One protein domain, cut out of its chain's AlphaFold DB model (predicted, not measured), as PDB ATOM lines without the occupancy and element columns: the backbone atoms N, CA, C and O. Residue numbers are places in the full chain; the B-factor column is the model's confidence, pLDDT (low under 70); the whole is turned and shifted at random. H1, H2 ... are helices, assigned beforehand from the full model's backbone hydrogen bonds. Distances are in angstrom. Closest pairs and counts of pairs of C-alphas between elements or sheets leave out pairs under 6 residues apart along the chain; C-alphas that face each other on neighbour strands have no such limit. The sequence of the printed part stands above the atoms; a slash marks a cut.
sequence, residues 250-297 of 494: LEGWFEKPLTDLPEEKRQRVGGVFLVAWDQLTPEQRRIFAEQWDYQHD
ATOM      1  N   LEU A 250     -20.278  41.075   4.274       96.44
ATOM      2  CA  LEU A 250     -18.912  40.853   4.737       96.44
ATOM      3  C   LEU A 250     -17.982  40.322   3.634       96.44
ATOM      4  O   LEU A 250     -16.803  40.072   3.894       96.44
ATOM      5  N   GLU A 251     -18.459  40.204   2.392       97.00
ATOM      6  CA  GLU A 251     -17.627  39.767   1.270       97.00
ATOM      7  C   GLU A 251     -16.439  40.727   1.061       97.00
ATOM      8  O   GLU A 251     -16.580  41.954   1.055       97.00
ATOM      9  N   GLY A 252     -15.231  40.165   0.951       95.88
ATOM     10  CA  GLY A 252     -13.971  40.925   0.936       95.88
ATOM     11  C   GLY A 252     -13.479  41.434   2.305       95.88
ATOM     12  O   GLY A 252     -12.403  42.037   2.377       95.88
ATOM     13  N   TRP A 253     -14.224  41.185   3.387       97.19
ATOM     14  CA  TRP A 253     -13.838  41.520   4.765       97.19
ATOM     15  C   TRP A 253     -13.466  40.305   5.605       97.19
ATOM     16  O   TRP A 253     -12.761  40.466   6.595       97.19
ATOM     17  N   PHE A 254     -13.861  39.100   5.191       96.69
ATOM     18  CA  PHE A 254     -13.557  37.865   5.914       96.69
ATOM     19  C   PHE A 254     -12.063  37.659   6.195       96.69
ATOM     20  O   PHE A 254     -11.726  37.129   7.243       96.69
ATOM     21  N   GLU A 255     -11.168  38.148   5.336       97.19
ATOM     22  CA  GLU A 255      -9.708  38.045   5.503       97.19
ATOM     23  C   GLU A 255      -9.098  39.087   6.461       97.19
ATOM     24  O   GLU A 255      -7.910  39.030   6.771       97.19
ATOM     25  N   LYS A 256      -9.876  40.078   6.907       96.88
ATOM     26  CA  LYS A 256      -9.364  41.251   7.631       96.88
ATOM     27  C   LYS A 256      -9.634  41.156   9.131       96.88
ATOM     28  O   LYS A 256     -10.664  40.597   9.516       96.88
ATOM     29  N   PRO A 257      -8.756  41.686   9.995       96.38
ATOM     30  CA  PRO A 257      -9.041  41.768  11.422       96.38
ATOM     31  C   PRO A 257     -10.207  42.730  11.698       96.38
ATOM     32  O   PRO A 257     -10.527  43.592  10.876       96.38
ATOM     33  N   LEU A 258     -10.836  42.612  12.867       94.94
ATOM     34  CA  LEU A 258     -12.023  43.378  13.265       94.94
ATOM     35  C   LEU A 258     -11.760  44.892  13.254       94.94
ATOM     36  O   LEU A 258     -12.646  45.691  12.938       94.94
ATOM     37  N   THR A 259     -10.524  45.292  13.562       96.19
ATOM     38  CA  THR A 259     -10.067  46.690  13.549       96.19
ATOM     39  C   THR A 259     -10.092  47.323  12.164       96.19
ATOM     40  O   THR A 259     -10.254  48.536  12.055       96.19
ATOM     41  N   ASP A 260      -9.980  46.517  11.110       97.31
ATOM     42  CA  ASP A 260      -9.926  46.996   9.728       97.31
ATOM     43  C   ASP A 260     -11.321  47.083   9.096       97.31
ATOM     44  O   ASP A 260     -11.486  47.689   8.035       97.31
ATOM     45  N   LEU A 261     -12.337  46.489   9.733       96.62
ATOM     46  CA  LEU A 261     -13.719  46.599   9.287       96.62
ATOM     47  C   LEU A 261     -14.221  48.038   9.499       96.62
ATOM     48  O   LEU A 261     -13.950  48.633  10.550       96.62
ATOM     49  N   PRO A 262     -14.996  48.592   8.544       97.19
ATOM     50  CA  PRO A 262     -15.756  49.815   8.765       97.19
ATOM     51  C   PRO A 262     -16.618  49.681  10.019       97.19
ATOM     52  O   PRO A 262     -17.148  48.603  10.289       97.19
ATOM     53  N   GLU A 263     -16.789  50.777  10.756       94.56
ATOM     54  CA  GLU A 263     -17.468  50.776  12.059       94.56
ATOM     55  C   GLU A 263     -18.861  50.124  12.006       94.56
ATOM     56  O   GLU A 263     -19.200  49.321  12.868       94.56
ATOM     57  N   GLU A 264     -19.626  50.364  10.940       93.00
ATOM     58  CA  GLU A 264     -20.942  49.743  10.724       93.00
ATOM     59  C   GLU A 264     -20.867  48.207  10.653       93.00
ATOM     60  O   GLU A 264     -21.671  47.504  11.264       93.00
ATOM     61  N   LYS A 265     -19.858  47.666   9.957       94.56
ATOM     62  CA  LYS A 265     -19.636  46.214   9.860       94.56
ATOM     63  C   LYS A 265     -19.119  45.648  11.165       94.56
ATOM     64  O   LYS A 265     -19.512  44.554  11.550       94.56
ATOM     65  N   ARG A 266     -18.269  46.403  11.859       94.25
ATOM     66  CA  ARG A 266     -17.733  46.027  13.164       94.25
ATOM     67  C   ARG A 266     -18.843  45.869  14.198       94.25
ATOM     68  O   ARG A 266     -18.874  44.859  14.891       94.25
ATOM     69  N   GLN A 267     -19.778  46.818  14.250       88.62
ATOM     70  CA  GLN A 267     -20.950  46.749  15.126       88.62
ATOM     71  C   GLN A 267     -21.834  45.553  14.781       88.62
ATOM     72  O   GLN A 267     -22.248  44.814  15.671       88.62
ATOM     73  N   ARG A 268     -22.072  45.322  13.485       87.75
ATOM     74  CA  ARG A 268     -22.889  44.194  13.033       87.75
ATOM     75  C   ARG A 268     -22.247  42.843  13.347       87.75
ATOM     76  O   ARG A 268     -22.935  41.947  13.810       87.75
ATOM     77  N   VAL A 269     -20.936  42.708  13.163       88.50
ATOM     78  CA  VAL A 269     -20.173  41.510  13.542       88.50
ATOM     79  C   VAL A 269     -20.166  41.312  15.061       88.50
ATOM     80  O   VAL A 269     -20.391  40.201  15.535       88.50
ATOM     81  N   GLY A 270     -19.955  42.378  15.834       79.38
ATOM     82  CA  GLY A 270     -19.882  42.307  17.296       79.38
ATOM     83  C   GLY A 270     -21.164  41.807  17.967       79.38
ATOM     84  O   GLY A 270     -21.082  41.230  19.042       79.38
ATOM     85  N   GLY A 271     -22.326  41.988  17.330       73.00
ATOM     86  CA  GLY A 271     -23.610  41.479  17.823       73.00
ATOM     87  C   GLY A 271     -24.029  40.112  17.272       73.00
ATOM     88  O   GLY A 271     -25.101  39.636  17.627       73.00
ATOM     89  N   VAL A 272     -23.245  39.505  16.373       74.25
ATOM     90  CA  VAL A 272     -23.641  38.275  15.661       74.25
ATOM     91  C   VAL A 272     -22.741  37.078  15.976       74.25
ATOM     92  O   VAL A 272     -23.222  35.949  16.035       74.25
ATOM     93  N   PHE A 273     -21.436  37.282  16.166       72.56
ATOM     94  CA  PHE A 273     -20.480  36.174  16.260       72.56
ATOM     95  C   PHE A 273     -20.212  35.759  17.716       72.56
ATOM     96  O   PHE A 273     -19.814  36.579  18.537       72.56
ATOM     97  N   LEU A 274     -20.364  34.457  18.014       53.34
ATOM     98  CA  LEU A 274     -20.127  33.855  19.346       53.34
ATOM     99  C   LEU A 274     -18.659  33.853  19.781       53.34
ATOM    100  O   LEU A 274     -18.353  33.781  20.968       53.34
ATOM    101  N   VAL A 275     -17.758  33.872  18.808       67.56
ATOM    102  CA  VAL A 275     -16.312  33.865  18.998       67.56
ATOM    103  C   VAL A 275     -15.800  35.201  18.488       67.56
ATOM    104  O   VAL A 275     -16.301  35.705  17.478       67.56
ATOM    105  N   ALA A 276     -14.815  35.785  19.177       81.38
ATOM    106  CA  ALA A 276     -14.252  37.058  18.754       81.38
ATOM    107  C   ALA A 276     -13.826  36.951  17.287       81.38
ATOM    108  O   ALA A 276     -13.153  35.996  16.906       81.38
ATOM    109  N   TRP A 277     -14.222  37.922  16.464       90.00
ATOM    110  CA  TRP A 277     -13.955  37.899  15.024       90.00
ATOM    111  C   TRP A 277     -12.494  37.560  14.715       90.00
ATOM    112  O   TRP A 277     -12.219  36.707  13.878       90.00
ATOM    113  N   ASP A 278     -11.556  38.147  15.461       90.81
ATOM    114  CA  ASP A 278     -10.113  37.933  15.301       90.81
ATOM    115  C   ASP A 278      -9.610  36.545  15.727       90.81
ATOM    116  O   ASP A 278      -8.522  36.152  15.324       90.81
ATOM    117  N   GLN A 279     -10.399  35.789  16.492       74.81
ATOM    118  CA  GLN A 279     -10.134  34.384  16.825       74.81
ATOM    119  C   GLN A 279     -10.713  33.415  15.787       74.81
ATOM    120  O   GLN A 279     -10.381  32.233  15.795       74.81
ATOM    121  N   LEU A 280     -11.596  33.899  14.910       74.12
ATOM    122  CA  LEU A 280     -12.144  33.117  13.816       74.12
ATOM    123  C   LEU A 280     -11.294  33.285  12.564       74.12
ATOM    124  O   LEU A 280     -10.889  34.390  12.201       74.12
ATOM    125  N   THR A 281     -11.111  32.187  11.845       80.06
ATOM    126  CA  THR A 281     -10.565  32.222  10.490       80.06
ATOM    127  C   THR A 281     -11.514  32.916   9.522       80.06
ATOM    128  O   THR A 281     -12.728  32.928   9.748       80.06
ATOM    129  N   PRO A 282     -11.004  33.406   8.383       88.44
ATOM    130  CA  PRO A 282     -11.833  33.923   7.297       88.44
ATOM    131  C   PRO A 282     -12.978  32.992   6.894       88.44
ATOM    132  O   PRO A 282     -14.110  33.437   6.718       88.44
ATOM    133  N   GLU A 283     -12.713  31.690   6.833       70.81
ATOM    134  CA  GLU A 283     -13.724  30.699   6.475       70.81
ATOM    135  C   GLU A 283     -14.740  30.453   7.591       70.81
ATOM    136  O   GLU A 283     -15.939  30.407   7.333       70.81
ATOM    137  N   GLN A 284     -14.306  30.343   8.851       70.25
ATOM    138  CA  GLN A 284     -15.259  30.249   9.961       70.25
ATOM    139  C   GLN A 284     -16.167  31.472   9.983       70.25
ATOM    140  O   GLN A 284     -17.376  31.330  10.140       70.25
ATOM    141  N   ARG A 285     -15.611  32.667   9.751       91.25
ATOM    142  CA  ARG A 285     -16.406  33.890   9.660       91.25
ATOM    143  C   ARG A 285     -17.468  33.792   8.553       91.25
ATOM    144  O   ARG A 285     -18.596  34.222   8.782       91.25
ATOM    145  N   ARG A 286     -17.152  33.189   7.396       89.12
ATOM    146  CA  ARG A 286     -18.138  32.898   6.332       89.12
ATOM    147  C   ARG A 286     -19.221  31.933   6.809       89.12
ATOM    148  O   ARG A 286     -20.391  32.261   6.686       89.12
ATOM    149  N   ILE A 287     -18.846  30.807   7.416       69.69
ATOM    150  CA  ILE A 287     -19.797  29.788   7.900       69.69
ATOM    151  C   ILE A 287     -20.767  30.371   8.936       69.69
ATOM    152  O   ILE A 287     -21.970  30.135   8.858       69.69
ATOM    153  N   PHE A 288     -20.275  31.147   9.901       76.06
ATOM    154  CA  PHE A 288     -21.142  31.812  10.878       76.06
ATOM    155  C   PHE A 288     -22.064  32.835  10.213       76.06
ATOM    156  O   PHE A 288     -23.235  32.920  10.577       76.06
ATOM    157  N   ALA A 289     -21.568  33.577   9.219       88.38
ATOM    158  CA  ALA A 289     -22.410  34.480   8.446       88.38
ATOM    159  C   ALA A 289     -23.493  33.718   7.661       88.38
ATOM    160  O   ALA A 289     -24.636  34.158   7.652       88.38
ATOM    161  N   GLU A 290     -23.173  32.565   7.066       82.19
ATOM    162  CA  GLU A 290     -24.134  31.698   6.363       82.19
ATOM    163  C   GLU A 290     -25.194  31.133   7.309       82.19
ATOM    164  O   GLU A 290     -26.373  31.108   6.969       82.19
ATOM    165  N   GLN A 291     -24.800  30.699   8.508       73.25
ATOM    166  CA  GLN A 291     -25.743  30.229   9.524       73.25
ATOM    167  C   GLN A 291     -26.662  31.356   9.987       73.25
ATOM    168  O   GLN A 291     -27.873  31.155  10.095       73.25
ATOM    169  N   TRP A 292     -26.104  32.546  10.222       87.25
ATOM    170  CA  TRP A 292     -26.896  33.716  10.572       87.25
ATOM    171  C   TRP A 292     -27.876  34.066   9.449       87.25
ATOM    172  O   TRP A 292     -29.059  34.270   9.718       87.25
ATOM    173  N   ASP A 293     -27.424  34.040   8.194       90.56
ATOM    174  CA  ASP A 293     -28.277  34.254   7.025       90.56
ATOM    175  C   ASP A 293     -29.384  33.211   6.947       90.56
ATOM    176  O   ASP A 293     -30.556  33.563   6.833       90.56
ATOM    177  N   TYR A 294     -29.045  31.933   7.123       78.56
ATOM    178  CA  TYR A 294     -30.027  30.857   7.154       78.56
ATOM    179  C   TYR A 294     -31.054  31.033   8.278       78.56
ATOM    180  O   TYR A 294     -32.190  30.598   8.140       78.56
ATOM    181  N   GLN A 295     -30.700  31.653   9.399       73.19
ATOM    182  CA  GLN A 295     -31.617  31.873  10.520       73.19
ATOM    183  C   GLN A 295     -32.497  33.118  10.355       73.19
ATOM    184  O   GLN A 295     -33.614  33.135  10.868       73.19
ATOM    185  N   HIS A 296     -32.022  34.134   9.631       82.94
ATOM    186  CA  HIS A 296     -32.657  35.454   9.591       82.94
ATOM    187  C   HIS A 296     -33.225  35.835   8.224       82.94
ATOM    188  O   HIS A 296     -34.014  36.774   8.151       82.94
ATOM    189  N   ASP A 297     -32.890  35.108   7.154       89.81
ATOM    190  CA  ASP A 297     -33.416  35.392   5.821       89.81
ATOM    191  C   ASP A 297     -34.940  35.134   5.790       89.81
ATOM    192  O   ASP A 297     -35.378  34.011   6.080       89.81
TER     193      ASP A 297
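This is residues 250 to 297 of the 494 residues of an uncharacterized protein of Betaproteobacteria bacterium RIFCSPLOWO2_02_FULL_62_17 (UniProt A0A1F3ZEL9). One longer helix, H2, makes one side of this small domain, and a short helix, H1, stands apart from it; unnamed stretches, residues 250 to 262 and 271 to 281, make up much of the rest. The 48 printed residues hold two named helices, H1 then H2, and no named strand; the class is all helix, with under half of the residues, 23, in named elements. The whole is compact and rounded, with a radius of gyration of the C-alphas of 9.8 A and spans of 26 by 20 by 19 A.

Look first at H2, residues 282 to 296, then back along the chain to H1, residues 263 to 270. H1 and H2 are apart. In both, every O i to N i+4 pair is within hydrogen-bond range.

Find C-alpha 282 at (-11.833, 33.923, 7.297); from there H2 runs 21.0 A to C-alpha 296 at (-32.657, 35.454, 9.591). H1 begins at C-alpha 263, at (-17.468, 50.776, 12.059), and spans 10.2 A.

The C-alphas of Thr 259 and Asp 297 are the two farthest apart, 27.1 A. The printed part has no cut, and the 11-residue link from H1 to H2 is long. Mean pLDDT of the printed part is 85.6; residues 274, 275 and 287 are under 70.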